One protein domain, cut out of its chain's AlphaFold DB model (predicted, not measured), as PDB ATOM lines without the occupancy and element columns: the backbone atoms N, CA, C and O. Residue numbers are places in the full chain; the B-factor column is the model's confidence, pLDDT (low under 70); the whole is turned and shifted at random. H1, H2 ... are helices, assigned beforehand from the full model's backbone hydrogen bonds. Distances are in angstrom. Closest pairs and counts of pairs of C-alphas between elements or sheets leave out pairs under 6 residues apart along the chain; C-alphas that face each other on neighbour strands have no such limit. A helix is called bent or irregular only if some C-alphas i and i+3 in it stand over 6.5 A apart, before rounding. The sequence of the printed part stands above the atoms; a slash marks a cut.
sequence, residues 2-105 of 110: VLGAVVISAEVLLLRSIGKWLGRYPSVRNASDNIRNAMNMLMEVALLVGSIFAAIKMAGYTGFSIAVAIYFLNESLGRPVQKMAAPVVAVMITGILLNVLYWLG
ATOM      1  N   VAL A   2      14.799 -60.754 -41.045       89.50
ATOM      2  CA  VAL A   2      14.996 -60.909 -42.507       89.50
ATOM      3  C   VAL A   2      13.797 -60.433 -43.340       89.50
ATOM      4  O   VAL A   2      13.975 -59.655 -44.268       89.50
ATOM      5  N   LEU A   3      12.570 -60.809 -42.967       91.50
ATOM      6  CA  LEU A   3      11.348 -60.361 -43.656       91.50
ATOM      7  C   LEU A   3      11.177 -58.833 -43.652       91.50
ATOM      8  O   LEU A   3      10.849 -58.255 -44.679       91.50
ATOM      9  N   GLY A   4      11.466 -58.172 -42.526       93.38
ATOM     10  CA  GLY A   4      11.401 -56.709 -42.436       93.38
ATOM     11  C   GLY A   4      12.436 -56.024 -43.331       93.38
ATOM     12  O   GLY A   4      12.110 -55.068 -44.026       93.38
ATOM     13  N   ALA A   5      13.659 -56.559 -43.386       93.38
ATOM     14  CA  ALA A   5      14.699 -56.050 -44.277       93.38
ATOM     15  C   ALA A   5      14.314 -56.187 -45.761       93.38
ATOM     16  O   ALA A   5      14.570 -55.274 -46.546       93.38
ATOM     17  N   VAL A   6      13.661 -57.291 -46.143       95.69
ATOM     18  CA  VAL A   6      13.175 -57.509 -47.516       95.69
ATOM     19  C   VAL A   6      12.066 -56.522 -47.878       95.69
ATOM     20  O   VAL A   6      12.126 -55.928 -48.950       95.69
ATOM     21  N   VAL A   7      11.094 -56.301 -46.988       96.00
ATOM     22  CA  VAL A   7       9.980 -55.368 -47.236       96.00
ATOM     23  C   VAL A   7      10.485 -53.935 -47.394       96.00
ATOM     24  O   VAL A   7      10.193 -53.310 -48.408       96.00
ATOM     25  N   ILE A   8      11.335 -53.458 -46.479       95.50
ATOM     26  CA  ILE A   8      11.914 -52.106 -46.562       95.50
ATOM     27  C   ILE A   8      12.728 -51.951 -47.853       95.50
ATOM     28  O   ILE A   8      12.622 -50.945 -48.554       95.50
ATOM     29  N   SER A   9      13.520 -52.968 -48.209       93.94
ATOM     30  CA  SER A   9      14.296 -52.948 -49.453       93.94
ATOM     31  C   SER A   9      13.388 -52.869 -50.684       93.94
ATOM     32  O   SER A   9      13.667 -52.102 -51.604       93.94
ATOM     33  N   ALA A  10      12.281 -53.615 -50.698       95.56
ATOM     34  CA  ALA A  10      11.306 -53.577 -51.780       95.56
ATOM     35  C   ALA A  10      10.604 -52.211 -51.881       95.56
ATOM     36  O   ALA A  10      10.498 -51.667 -52.982       95.56
ATOM     37  N   GLU A  11      10.189 -51.617 -50.757       96.25
ATOM     38  CA  GLU A  11       9.563 -50.288 -50.710       96.25
ATOM     39  C   GLU A  11      10.497 -49.200 -51.253       96.25
ATOM     40  O   GLU A  11      10.102 -48.413 -52.117       96.25
ATOM     41  N   VAL A  12      11.763 -49.189 -50.823       95.69
ATOM     42  CA  VAL A  12      12.761 -48.218 -51.301       95.69
ATOM     43  C   VAL A  12      12.995 -48.360 -52.809       95.69
ATOM     44  O   VAL A  12      13.073 -47.355 -53.522       95.69
ATOM     45  N   LEU A  13      13.075 -49.592 -53.328       94.25
ATOM     46  CA  LEU A  13      13.251 -49.845 -54.762       94.25
ATOM     47  C   LEU A  13      12.024 -49.418 -55.582       94.25
ATOM     48  O   LEU A  13      12.188 -48.804 -56.642       94.25
ATOM     49  N   LEU A  14      10.814 -49.689 -55.088       94.88
ATOM     50  CA  LEU A  14       9.558 -49.272 -55.715       94.88
ATOM     51  C   LEU A  14       9.443 -47.745 -55.779       94.88
ATOM     52  O   LEU A  14       9.225 -47.195 -56.860       94.88
ATOM     53  N   LEU A  15       9.683 -47.053 -54.661       94.19
ATOM     54  CA  LEU A  15       9.684 -45.587 -54.602       94.19
ATOM     55  C   LEU A  15      10.713 -44.987 -55.567       94.19
ATOM     56  O   LEU A  15      10.429 -44.013 -56.267       94.19
ATOM     57  N   ARG A  16      11.895 -45.602 -55.674       92.75
ATOM     58  CA  ARG A  16      12.942 -45.165 -56.605       92.75
ATOM     59  C   ARG A  16      12.543 -45.349 -58.072       92.75
ATOM     60  O   ARG A  16      12.876 -44.497 -58.897       92.75
ATOM     61  N   SER A  17      11.843 -46.437 -58.401       92.19
ATOM     62  CA  SER A  17      11.331 -46.700 -59.753       92.19
ATOM     63  C   SER A  17      10.286 -45.660 -60.167       92.19
ATOM     64  O   SER A  17      10.416 -45.031 -61.220       92.19
ATOM     65  N   ILE A  18       9.316 -45.394 -59.286       91.00
ATOM     66  CA  ILE A  18       8.281 -44.370 -59.487       91.00
ATOM     67  C   ILE A  18       8.919 -42.982 -59.626       91.00
ATOM     68  O   ILE A  18       8.592 -42.245 -60.554       91.00
ATOM     69  N   GLY A  19       9.891 -42.647 -58.773       86.44
ATOM     70  CA  GLY A  19      10.621 -41.379 -58.849       86.44
ATOM     71  C   GLY A  19      11.358 -41.187 -60.180       86.44
ATOM     72  O   GLY A  19      11.290 -40.112 -60.775       86.44
ATOM     73  N   LYS A  20      12.006 -42.236 -60.708       86.69
ATOM     74  CA  LYS A  20      12.640 -42.200 -62.040       86.69
ATOM     75  C   LYS A  20      11.630 -41.980 -63.165       86.69
ATOM     76  O   LYS A  20      11.941 -41.278 -64.125       86.69
ATOM     77  N   TRP A  21      10.455 -42.600 -63.067       89.12
ATOM     78  CA  TRP A  21       9.399 -42.466 -64.067       89.12
ATOM     79  C   TRP A  21       8.786 -41.061 -64.056       89.12
ATOM     80  O   TRP A  21       8.728 -40.412 -65.099       89.12
ATOM     81  N   LEU A  22       8.444 -40.541 -62.873       85.81
ATOM     82  CA  LEU A  22       7.946 -39.174 -62.688       85.81
ATOM     83  C   LEU A  22       8.971 -38.113 -63.115       85.81
ATOM     84  O   LEU A  22       8.595 -37.092 -63.684       85.81
ATOM     85  N   GLY A  23      10.266 -38.383 -62.934       82.19
ATOM     86  CA  GLY A  23      11.352 -37.510 -63.385       82.19
ATOM     87  C   GLY A  23      11.453 -37.330 -64.907       82.19
ATOM     88  O   GLY A  23      12.133 -36.405 -65.350       82.19
ATOM     89  N   ARG A  24      10.781 -38.164 -65.719       86.06
ATOM     90  CA  ARG A  24      10.680 -37.960 -67.180       86.06
ATOM     91  C   ARG A  24       9.729 -36.822 -67.554       86.06
ATOM     92  O   ARG A  24       9.831 -36.305 -68.663       86.06
ATOM     93  N   TYR A  25       8.829 -36.428 -66.653       90.06
ATOM     94  CA  TYR A  25       7.882 -35.345 -66.886       90.06
ATOM     95  C   TYR A  25       8.455 -34.017 -66.360       90.06
ATOM     96  O   TYR A  25       8.578 -33.838 -65.144       90.06
ATOM     97  N   PRO A  26       8.791 -33.053 -67.241       85.88
ATOM     98  CA  PRO A  26       9.425 -31.799 -66.830       85.88
ATOM     99  C   PRO A  26       8.533 -30.958 -65.909       85.88
ATOM    100  O   PRO A  26       9.045 -30.305 -65.006       85.88
ATOM    101  N   SER A  27       7.207 -31.015 -66.070       89.94
ATOM    102  CA  SER A  27       6.252 -30.329 -65.187       89.94
ATOM    103  C   SER A  27       6.311 -30.838 -63.744       89.94
ATOM    104  O   SER A  27       6.307 -30.032 -62.816       89.94
ATOM    105  N   VAL A  28       6.426 -32.156 -63.546       89.38
ATOM    106  CA  VAL A  28       6.519 -32.779 -62.215       89.38
ATOM    107  C   VAL A  28       7.851 -32.436 -61.549       89.38
ATOM    108  O   VAL A  28       7.877 -32.091 -60.368       89.38
ATOM    109  N   ARG A  29       8.953 -32.454 -62.310       86.44
ATOM    110  CA  ARG A  29      10.265 -32.031 -61.803       86.44
ATOM    111  C   ARG A  29      10.263 -30.558 -61.391       86.44
ATOM    112  O   ARG A  29      10.649 -30.248 -60.271       86.44
ATOM    113  N   ASN A  30       9.760 -29.675 -62.253       92.12
ATOM    114  CA  ASN A  30       9.696 -28.241 -61.970       92.12
ATOM    115  C   ASN A  30       8.813 -27.943 -60.748       92.12
ATOM    116  O   ASN A  30       9.174 -27.105 -59.928       92.12
ATOM    117  N   ALA A  31       7.687 -28.649 -60.591       92.75
ATOM    118  CA  ALA A  31       6.847 -28.535 -59.402       92.75
ATOM    119  C   ALA A  31       7.608 -28.952 -58.132       92.75
ATOM    120  O   ALA A  31       7.567 -28.239 -57.132       92.75
ATOM    121  N   SER A  32       8.351 -30.062 -58.186       90.94
ATOM    122  CA  SER A  32       9.198 -30.518 -57.078       90.94
ATOM    123  C   SER A  32      10.289 -29.503 -56.719       90.94
ATOM    124  O   SER A  32      10.508 -29.233 -55.539       90.94
ATOM    125  N   ASP A  33      10.961 -28.917 -57.711       91.19
ATOM    126  CA  ASP A  33      11.993 -27.899 -57.482       91.19
ATOM    127  C   ASP A  33      11.394 -26.632 -56.855       91.19
ATOM    128  O   ASP A  33      11.958 -26.075 -55.910       91.19
ATOM    129  N   ASN A  34      10.200 -26.223 -57.296       94.81
ATOM    130  CA  ASN A  34       9.484 -25.099 -56.699       94.81
ATOM    131  C   ASN A  34       9.056 -25.382 -55.254       94.81
ATOM    132  O   ASN A  34       9.203 -24.511 -54.401       94.81
ATOM    133  N   ILE A  35       8.582 -26.597 -54.954       95.00
ATOM    134  CA  ILE A  35       8.257 -27.018 -53.582       95.00
ATOM    135  C   ILE A  35       9.515 -26.985 -52.707       95.00
ATOM    136  O   ILE A  35       9.464 -26.502 -51.578       95.00
ATOM    137  N   ARG A  36      10.660 -27.444 -53.223       93.31
ATOM    138  CA  ARG A  36      11.929 -27.422 -52.484       93.31
ATOM    139  C   ARG A  36      12.414 -25.996 -52.213       93.31
ATOM    140  O   ARG A  36      12.852 -25.702 -51.103       93.31
ATOM    141  N   ASN A  37      12.298 -25.103 -53.192       94.44
ATOM    142  CA  ASN A  37      12.625 -23.689 -53.012       94.44
ATOM    143  C   ASN A  37      11.677 -23.012 -52.018       94.44
ATOM    144  O   ASN A  37      12.136 -22.306 -51.119       94.44
ATOM    145  N   ALA A  38      10.374 -23.281 -52.129       95.06
ATOM    146  CA  ALA A  38       9.373 -22.793 -51.190       95.06
ATOM    147  C   ALA A  38       9.649 -23.290 -49.766       95.06
ATOM    148  O   ALA A  38       9.525 -22.516 -48.825       95.06
ATOM    149  N   MET A  39      10.093 -24.540 -49.601       95.00
ATOM    150  CA  MET A  39      10.476 -25.092 -48.301       95.00
ATOM    151  C   MET A  39      11.636 -24.309 -47.680       95.00
ATOM    152  O   MET A  39      11.542 -23.903 -46.527       95.00
ATOM    153  N   ASN A  40      12.697 -24.034 -48.443       91.50
ATOM    154  CA  ASN A  40      13.833 -23.251 -47.946       91.50
ATOM    155  C   ASN A  40      13.417 -21.831 -47.534       91.50
ATOM    156  O   ASN A  40      13.773 -21.377 -46.448       91.50
ATOM    157  N   MET A  41      12.622 -21.155 -48.370       92.44
ATOM    158  CA  MET A  41      12.132 -19.805 -48.085       92.44
ATOM    159  C   MET A  41      11.200 -19.781 -46.867       92.44
ATOM    160  O   MET A  41      11.338 -18.924 -45.996       92.44
ATOM    161  N   LEU A  42      10.270 -20.734 -46.782       94.94
ATOM    162  CA  LEU A  42       9.340 -20.850 -45.664       94.94
ATOM    163  C   LEU A  42      10.084 -21.102 -44.354       94.94
ATOM    164  O   LEU A  42       9.750 -20.481 -43.350       94.94
ATOM    165  N   MET A  43      11.108 -21.957 -44.361       94.50
ATOM    166  CA  MET A  43      11.942 -22.196 -43.182       94.50
ATOM    167  C   MET A  43      12.687 -20.928 -42.748       94.50
ATOM    168  O   MET A  43      12.676 -20.610 -41.563       94.50
ATOM    169  N   GLU A  44      13.281 -20.174 -43.678       90.88
ATOM    170  CA  GLU A  44      13.978 -18.919 -43.361       90.88
ATOM    171  C   GLU A  44      13.032 -17.892 -42.714       90.88
ATOM    172  O   GLU A  44      13.336 -17.351 -41.650       90.88
ATOM    173  N   VAL A  45      11.846 -17.685 -43.295       93.62
ATOM    174  CA  VAL A  45      10.856 -16.728 -42.777       93.62
ATOM    175  C   VAL A  45      10.259 -17.195 -41.448       93.62
ATOM    176  O   VAL A  45      10.173 -16.408 -40.506       93.62
ATOM    177  N   ALA A  46       9.874 -18.468 -41.336       95.62
ATOM    178  CA  ALA A  46       9.272 -19.009 -40.120       95.62
ATOM    179  C   ALA A  46      10.240 -18.945 -38.930       95.62
ATOM    180  O   ALA A  46       9.850 -18.528 -37.838       95.62
ATOM    181  N   LEU A  47      11.510 -19.308 -39.144       95.94
ATOM    182  CA  LEU A  47      12.532 -19.249 -38.103       95.94
ATOM    183  C   LEU A  47      12.869 -17.808 -37.720       95.94
ATOM    184  O   LEU A  47      13.038 -17.534 -36.534       95.94
ATOM    185  N   LEU A  48      12.919 -16.878 -38.679       95.31
ATOM    186  CA  LEU A  48      13.131 -15.457 -38.394       95.31
ATOM    187  C   LEU A  48      12.008 -14.882 -37.525       95.31
ATOM    188  O   LEU A  48      12.279 -14.312 -36.468       95.31
ATOM    189  N   VAL A  49      10.753 -15.089 -37.925       96.00
ATOM    190  CA  VAL A  49       9.579 -14.594 -37.192       96.00
ATOM    191  C   VAL A  49       9.501 -15.218 -35.795       96.00
ATOM    192  O   VAL A  49       9.336 -14.502 -34.807       96.00
ATOM    193  N   GLY A  50       9.683 -16.536 -35.687       96.19
ATOM    194  CA  GLY A  50       9.690 -17.233 -34.399       96.19
ATOM    195  C   GLY A  50      10.804 -16.752 -33.463       96.19
ATOM    196  O   GLY A  50      10.559 -16.528 -32.278       96.19
ATOM    197  N   SER A  51      12.008 -16.522 -33.997       96.19
ATOM    198  CA  SER A  51      13.156 -16.023 -33.222       96.19
ATOM    199  C   SER A  51      12.929 -14.598 -32.713       96.19
ATOM    200  O   SER A  51      13.267 -14.293 -31.572       96.19
ATOM    201  N   ILE A  52      12.292 -13.741 -33.516       96.12
ATOM    202  CA  ILE A  52      11.914 -12.379 -33.117       96.12
ATOM    203  C   ILE A  52      10.897 -12.407 -31.971       96.12
ATOM    204  O   ILE A  52      11.101 -11.738 -30.959       96.12
ATOM    205  N   PHE A  53       9.833 -13.210 -32.078       96.50
ATOM    206  CA  PHE A  53       8.851 -13.337 -30.996       96.50
ATOM    207  C   PHE A  53       9.463 -13.911 -29.718       96.50
ATOM    208  O   PHE A  53       9.134 -13.455 -28.622       96.50
ATOM    209  N   ALA A  54      10.380 -14.872 -29.841       96.38
ATOM    210  CA  ALA A  54      11.116 -15.405 -28.703       96.38
ATOM    211  C   ALA A  54      11.978 -14.322 -28.031       96.38
ATOM    212  O   ALA A  54      11.911 -14.171 -26.814       96.38
ATOM    213  N   ALA A  55      12.710 -13.518 -28.806       95.62
ATOM    214  CA  ALA A  55      13.517 -12.417 -28.285       95.62
ATOM    215  C   ALA A  55      12.665 -11.350 -27.569       95.62
ATOM    216  O   ALA A  55      13.018 -10.904 -26.475       95.62
ATOM    217  N   ILE A  56      11.506 -10.996 -28.138       94.88
ATOM    218  CA  ILE A  56      10.542 -10.075 -27.514       94.88
ATOM    219  C   ILE A  56      10.007 -10.658 -26.202       94.88
ATOM    220  O   ILE A  56       9.912  -9.948 -25.206       94.88
ATOM    221  N   LYS A  57       9.692 -11.956 -26.163       94.19
ATOM    222  CA  LYS A  57       9.216 -12.614 -24.940       94.19
ATOM    223  C   LYS A  57      10.285 -12.660 -23.839       94.19
ATOM    224  O   LYS A  57       9.930 -12.649 -22.669       94.19
ATOM    225  N   MET A  58      11.569 -12.725 -24.198       91.81
ATOM    226  CA  MET A  58      12.676 -12.783 -23.234       91.81
ATOM    227  C   MET A  58      12.974 -11.433 -22.569       91.81
ATOM    228  O   MET A  58      13.289 -11.407 -21.385       91.81
ATOM    229  N   ALA A  59      12.938 -10.325 -23.319       91.00
ATOM    230  CA  ALA A  59      13.368  -9.017 -22.808       91.00
ATOM    231  C   ALA A  59      12.733  -7.813 -23.536       91.00
ATOM    232  O   ALA A  59      13.350  -6.751 -23.650       91.00
ATOM    233  N   GLY A  60      11.526  -7.970 -24.084       91.62
ATOM    234  CA  GLY A  60      10.806  -6.912 -24.795       91.62
ATOM    235  C   GLY A  60      11.617  -6.306 -25.946       91.62
ATOM    236  O   GLY A  60      12.238  -7.016 -26.741       91.62
ATOM    237  N   TYR A  61      11.640  -4.973 -26.018       91.56
ATOM    238  CA  TYR A  61      12.396  -4.240 -27.041       91.56
ATOM    239  C   TYR A  61      13.915  -4.430 -26.937       91.56
ATOM    240  O   TYR A  61      14.593  -4.381 -27.961       91.56
ATOM    241  N   THR A  62      14.449  -4.681 -25.738       90.56
ATOM    242  CA  THR A  62      15.883  -4.931 -25.534       90.56
ATOM    243  C   THR A  62      16.291  -6.287 -26.104       90.56
ATOM    244  O   THR A  62      17.287  -6.390 -26.812       90.56
ATOM    245  N   GLY A  63      15.493  -7.332 -25.863       91.69
ATOM    246  CA  GLY A  63      15.730  -8.645 -26.473       91.69
ATOM    247  C   GLY A  63      15.634  -8.580 -27.996       91.69
ATOM    248  O   GLY A  63      16.500  -9.098 -28.700       91.69
ATOM    249  N   PHE A  64      14.623  -7.873 -28.507       94.31
ATOM    250  CA  PHE A  64      14.465  -7.636 -29.939       94.31
ATOM    251  C   PHE A  64      15.685  -6.947 -30.564       94.31
ATOM    252  O   PHE A  64      16.221  -7.443 -31.553       94.31
ATOM    253  N   SER A  65      16.139  -5.827 -29.996       94.44
ATOM    254  CA  SER A  65      17.237  -5.045 -30.572       94.44
ATOM    255  C   SER A  65      18.558  -5.814 -30.574       94.44
ATOM    256  O   SER A  65      19.267  -5.783 -31.579       94.44
ATOM    257  N   ILE A  66      18.857  -6.569 -29.511       94.38
ATOM    258  CA  ILE A  66      20.056  -7.417 -29.427       94.38
ATOM    259  C   ILE A  66      19.995  -8.546 -30.466       94.38
ATOM    260  O   ILE A  66      20.952  -8.734 -31.220       94.38
ATOM    261  N   ALA A  67      18.870  -9.262 -30.561       95.88
ATOM    262  CA  ALA A  67      18.718 -10.358 -31.519       95.88
ATOM    263  C   ALA A  67      18.829  -9.875 -32.969       95.88
ATOM    264  O   ALA A  67      19.517 -10.494 -33.783       95.88
ATOM    265  N   VAL A  68      18.206  -8.738 -33.287       95.31
ATOM    266  CA  VAL A  68      18.295  -8.114 -34.611       95.31
ATOM    267  C   VAL A  68      19.720  -7.644 -34.902       95.31
ATOM    268  O   VAL A  68      20.223  -7.892 -35.997       95.31
ATOM    269  N   ALA A  69      20.408  -7.033 -33.934       95.69
ATOM    270  CA  ALA A  69      21.794  -6.602 -34.099       95.69
ATOM    271  C   ALA A  69      22.732  -7.781 -34.401       95.69
ATOM    272  O   ALA A  69      23.527  -7.703 -35.336       95.69
ATOM    273  N   ILE A  70      22.602  -8.896 -33.675       95.38
ATOM    274  CA  ILE A  70      23.404 -10.108 -33.912       95.38
ATOM    275  C   ILE A  70      23.082 -10.724 -35.281       95.38
ATOM    276  O   ILE A  70      23.990 -11.136 -36.003       95.38
ATOM    277  N   TYR A  71      21.805 -10.760 -35.670       94.81
ATOM    278  CA  TYR A  71      21.397 -11.250 -36.987       94.81
ATOM    279  C   TYR A  71      22.010 -10.419 -38.128       94.81
ATOM    280  O   TYR A  71      22.606 -10.980 -39.048       94.81
ATOM    281  N   PHE A  72      21.928  -9.086 -38.054       94.38
ATOM    282  CA  PHE A  72      22.527  -8.198 -39.058       94.38
ATOM    283  C   PHE A  72      24.055  -8.200 -39.026       94.38
ATOM    284  O   PHE A  72      24.679  -8.012 -40.067       94.38
ATOM    285  N   LEU A  73      24.669  -8.454 -37.870       94.88
ATOM    286  CA  LEU A  73      26.110  -8.658 -37.783       94.88
ATOM    287  C   LEU A  73      26.539  -9.909 -38.562       94.88
ATOM    288  O   LEU A  73      27.516  -9.870 -39.302       94.88
ATOM    289  N   ASN A  74      25.792 -11.012 -38.466       94.50
ATOM    290  CA  ASN A  74      26.057 -12.185 -39.302       94.50
ATOM    291  C   ASN A  74      25.915 -11.858 -40.800       94.50
ATOM    292  O   ASN A  74      26.696 -12.331 -41.621       94.50
ATOM    293  N   GLU A  75      24.935 -11.030 -41.158       89.81
ATOM    294  CA  GLU A  75      24.720 -10.595 -42.535       89.81
ATOM    295  C   GLU A  75      25.885  -9.744 -43.072       89.81
ATOM    296  O   GLU A  75      26.371  -9.994 -44.175       89.81
ATOM    297  N   SER A  76      26.383  -8.791 -42.279       90.56
ATOM    298  CA  SER A  76      27.488  -7.905 -42.666       90.56
ATOM    299  C   SER A  76      28.844  -8.611 -42.730       90.56
ATOM    300  O   SER A  76      29.692  -8.230 -43.533       90.56
ATOM    301  N   LEU A  77      29.036  -9.682 -41.952       91.31
ATOM    302  CA  LEU A  77      30.240 -10.522 -41.965       91.31
ATOM    303  C   LEU A  77      30.300 -11.506 -43.150       91.31
ATOM    304  O   LEU A  77      31.171 -12.372 -43.187       91.31
ATOM    305  N   GLY A  78      29.381 -11.404 -44.116       87.19
ATOM    306  CA  GLY A  78      29.345 -12.289 -45.281       87.19
ATOM    307  C   GLY A  78      28.634 -13.620 -45.027       87.19
ATOM    308  O   GLY A  78      28.870 -14.583 -45.754       87.19
ATOM    309  N   ARG A  79      27.742 -13.674 -44.027       87.31
ATOM    310  CA  ARG A  79      26.930 -14.847 -43.658       87.31
ATOM    311  C   ARG A  79      27.767 -16.086 -43.282       87.31
ATOM    312  O   ARG A  79      27.550 -17.154 -43.862       87.31
ATOM    313  N   PRO A  80      28.689 -15.993 -42.297       83.25
ATOM    314  CA  PRO A  80      29.397 -17.171 -41.796       83.25
ATOM    315  C   PRO A  80      28.422 -18.219 -41.237       83.25
ATOM    316  O   PRO A  80      28.637 -19.418 -41.405       83.25
ATOM    317  N   VAL A  81      27.311 -17.779 -40.632       88.75
ATOM    318  CA  VAL A  81      26.178 -18.646 -40.290       88.75
ATOM    319  C   VAL A  81      25.194 -18.688 -41.458       88.75
ATOM    320  O   VAL A  81      24.738 -17.652 -41.951       88.75
ATOM    321  N   GLN A  82      24.833 -19.908 -41.865       90.50
ATOM    322  CA  GLN A  82      23.876 -20.176 -42.942       90.50
ATOM    323  C   GLN A  82      22.532 -19.482 -42.681       90.50
ATOM    324  O   GLN A  82      22.046 -19.480 -41.551       90.50
ATOM    325  N   LYS A  83      21.892 -18.949 -43.734       84.62
ATOM    326  CA  LYS A  83      20.665 -18.129 -43.631       84.62
ATOM    327  C   LYS A  83      19.550 -18.766 -42.802       84.62
ATOM    328  O   LYS A  83      18.916 -18.091 -42.004       84.62
ATOM    329  N   MET A  84      19.357 -20.075 -42.950       90.19
ATOM    330  CA  MET A  84      18.336 -20.819 -42.212       90.19
ATOM    331  C   MET A  84      18.645 -20.915 -40.706       90.19
ATOM    332  O   MET A  84      17.730 -20.938 -39.893       90.19
ATOM    333  N   ALA A  85      19.922 -20.942 -40.317       91.25
ATOM    334  CA  ALA A  85      20.345 -21.043 -38.919       91.25
ATOM    335  C   ALA A  85      20.554 -19.672 -38.255       91.25
ATOM    336  O   ALA A  85      20.393 -19.550 -37.042       91.25
ATOM    337  N   ALA A  86      20.882 -18.642 -39.037       94.31
ATOM    338  CA  ALA A  86      21.188 -17.297 -38.558       94.31
ATOM    339  C   ALA A  86      20.167 -16.718 -37.554       94.31
ATOM    340  O   ALA A  86      20.605 -16.278 -36.489       94.31
ATOM    341  N   PRO A  87      18.838 -16.739 -37.803       94.06
ATOM    342  CA  PRO A  87      17.881 -16.175 -36.849       94.06
ATOM    343  C   PRO A  87      17.834 -16.944 -35.522       94.06
ATOM    344  O   PRO A  87      17.801 -16.331 -34.455       94.06
ATOM    345  N   VAL A  88      17.904 -18.277 -35.580       95.31
ATOM    346  CA  VAL A  88      17.863 -19.148 -34.394       95.31
ATOM    347  C   VAL A  88      19.118 -18.965 -33.541       95.31
ATOM    348  O   VAL A  88      19.044 -18.862 -32.318       95.31
ATOM    349  N   VAL A  89      20.284 -18.880 -34.182       96.06
ATOM    350  CA  VAL A  89      21.555 -18.635 -33.491       96.06
ATOM    351  C   VAL A  89      21.559 -17.245 -32.852       96.06
ATOM    352  O   VAL A  89      21.958 -17.111 -31.698       96.06
ATOM    353  N   ALA A  90      21.054 -16.223 -33.551       95.69
ATOM    354  CA  ALA A  90      20.991 -14.864 -33.022       95.69
ATOM    355  C   ALA A  90      20.142 -14.770 -31.742       95.69
ATOM    356  O   ALA A  90      20.585 -14.173 -30.756       95.69
ATOM    357  N   VAL A  91      18.962 -15.405 -31.704       96.94
ATOM    358  CA  VAL A  91      18.133 -15.421 -30.485       96.94
ATOM    359  C   VAL A  91      18.749 -16.268 -29.370       96.94
ATOM    360  O   VAL A  91      18.655 -15.896 -28.205       96.94
ATOM    361  N   MET A  92      19.442 -17.362 -29.699       96.56
ATOM    362  CA  MET A  92      20.130 -18.182 -28.699       96.56
ATOM    363  C   MET A  92      21.265 -17.408 -28.020       96.56
ATOM    364  O   MET A  92      21.346 -17.389 -26.792       96.56
ATOM    365  N   ILE A  93      22.092 -16.707 -28.803       96.25
ATOM    366  CA  ILE A  93      23.143 -15.828 -28.273       96.25
ATOM    367  C   ILE A  93      22.518 -14.710 -27.440       96.25
ATOM    368  O   ILE A  93      23.001 -14.431 -26.349       96.25
ATOM    369  N   THR A  94      21.416 -14.116 -27.909       95.12
ATOM    370  CA  THR A  94      20.677 -13.091 -27.154       95.12
ATOM    371  C   THR A  94      20.224 -13.616 -25.796       95.12
ATOM    372  O   THR A  94      20.446 -12.957 -24.787       95.12
ATOM    373  N   GLY A  95      19.651 -14.822 -25.743       93.94
ATOM    374  CA  GLY A  95      19.249 -15.460 -24.492       93.94
ATOM    375  C   GLY A  95      20.425 -15.659 -23.536       93.94
ATOM    376  O   GLY A  95      20.317 -15.334 -22.355       93.94
ATOM    377  N   ILE A  96      21.573 -16.129 -24.033       95.06
ATOM    378  CA  ILE A  96      22.796 -16.259 -23.224       95.06
ATOM    379  C   ILE A  96      23.246 -14.885 -22.707       95.06
ATOM    380  O   ILE A  96      23.518 -14.739 -21.518       95.06
ATOM    381  N   LEU A  97      23.266 -13.868 -23.573       92.88
ATOM    382  CA  LEU A  97      23.671 -12.510 -23.215       92.88
ATOM    383  C   LEU A  97      22.784 -11.937 -22.104       92.88
ATOM    384  O   LEU A  97      23.295 -11.419 -21.117       92.88
ATOM    385  N   LEU A  98      21.463 -12.079 -22.231       91.81
ATOM    386  CA  LEU A  98      20.499 -11.599 -21.240       91.81
ATOM    387  C   LEU A  98      20.693 -12.269 -19.874       91.81
ATOM    388  O   LEU A  98      20.626 -11.589 -18.854       91.81
ATOM    389  N   ASN A  99      20.998 -13.571 -19.844       91.19
ATOM    390  CA  ASN A  99      21.327 -14.268 -18.596       91.19
ATOM    391  C   ASN A  99      22.606 -13.711 -17.948       91.19
ATOM    392  O   ASN A  99      22.652 -13.520 -16.734       91.19
ATOM    393  N   VAL A 100      23.631 -13.398 -18.746       89.38
ATOM    394  CA  VAL A 100      24.866 -12.770 -18.245       89.38
ATOM    395  C   VAL A 100      24.593 -11.354 -17.725       89.38
ATOM    396  O   VAL A 100      25.053 -11.004 -16.642       89.38
ATOM    397  N   LEU A 101      23.812 -10.549 -18.451       86.69
ATOM    398  CA  LEU A 101      23.430  -9.196 -18.031       86.69
ATOM    399  C   LEU A 101      22.609  -9.203 -16.735       86.69
ATOM    400  O   LEU A 101      22.800  -8.325 -15.893       86.69
ATOM    401  N   TYR A 102      21.731 -10.196 -16.564       87.81
ATOM    402  CA  TYR A 102      20.995 -10.412 -15.321       87.81
ATOM    403  C   TYR A 102      21.946 -10.683 -14.154       87.81
ATOM    404  O   TYR A 102      21.823 -10.070 -13.096       87.81
ATOM    405  N   TRP A 103      22.947 -11.541 -14.358       84.75
ATOM    406  CA  TRP A 103      23.911 -11.873 -13.311       84.75
ATOM    407  C   TRP A 103      24.801 -10.687 -12.907       84.75
ATOM    408  O   TRP A 103      25.170 -10.557 -11.743       84.75
ATOM    409  N   LEU A 104      25.085  -9.781 -13.846       84.31
ATOM    410  CA  LEU A 104      25.803  -8.526 -13.598       84.31
ATOM    411  C   LEU A 104      24.921  -7.423 -12.974       84.31
ATOM    412  O   LEU A 104      25.415  -6.326 -12.724       84.31
ATOM    413  N   GLY A 105      23.627  -7.679 -12.746       75.75
ATOM    414  CA  GLY A 105      22.676  -6.707 -12.190       75.75
ATOM    415  C   GLY A 105      22.290  -5.571 -13.144       75.75
ATOM    416  O   GLY A 105      21.629  -4.622 -12.734       75.75
TER     417      GLY A 105
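AT A GLANCE: This is residues 2 to 105 of the 110 residues of an uncharacterized protein of Escherichia coli (UniProt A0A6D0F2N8). Two long helices, H1 and the arm H2a of the bent helix H2, meet near their ends as an L, and at the far end of H2a the chain folds back into a small head of three helical pieces: the last part of H2a, the second arm H2b, and H3. H1 sticks out from the rest with residues 2 to 18, and H3 runs beside the far part of H2a in nearly the same direction, with H2b crossing both at a slant. The printed part has 104 residues with three named helices, in the order H1, H2, H3, and no named strand; the class is all helix. The whole is extended, with a radius of gyration of the C-alphas of 21.6 A, and elongated, spanning 62 by 38 by 23 A.

IN THESE COORDINATES: H1 is residues 2 to 22, 30.5 A from first to last C-alpha, beginning at C-alpha 2 at (14.996, -60.909, -42.507). H2, residues 26 to 76, was assigned as one helix by its hydrogen bonds, but it is bent: C-alphas 58 and 61 are 9.4 A apart. Its arm H2a, residues 26 to 58, is 47.7 A long and ends at C-alpha 58 at (12.676, -12.783, -23.234). Its arm H2b, residues 61 to 76, is 22.0 A long. H3, residues 86 to 103, is 26.0 A long and ends at C-alpha 103 at (23.911, -11.873, -13.311).

HOW THE PARTS SIT: H1 and H2a are close but not clearly touching; their closest C-alphas, of Leu 22 and Val 28, are 6.6 A apart. They run opposite ways at a steep tilt of 69.9 degrees, only just short of about perpendicular. H1 is apart from H2b and H3. With residues 52 to 57 alone, H2a touches H2b, the closest C-alphas being those of Ala 55 and Gly 63, 4.7 A apart; the arms run opposite ways at a steep tilt of 43 degrees. With residues 47 to 58 alone, H2a touches H3, at a shallow tilt of 12 degrees and the same way; the closest C-alphas, of Leu 48 and Pro 87, are 5.0 A apart. H2b touches H3 at a steep tilt of 47 degrees, opposite ways, with the C-alphas of Ala 67 and Val 91 closest at 5.2 A. In H1, H2a, H2b and H3 every O i to N i+4 pair is within hydrogen-bond range.

THE WHOLE: The two C-alphas farthest apart, those of Trp 21 and Gly 105, are 64.4 A apart. Residues 2 to 18 of H1, 33 to 39 of H2a, and 100 to 105, of which 100 to 103 belong to H3, stand free. The printed part has no cut; the link from H1 to H2 is tight, with 3 residues, and that from H2 to H3 is short, with 9. The mean pLDDT of the printed part is 92.3, and no printed residue is under 70.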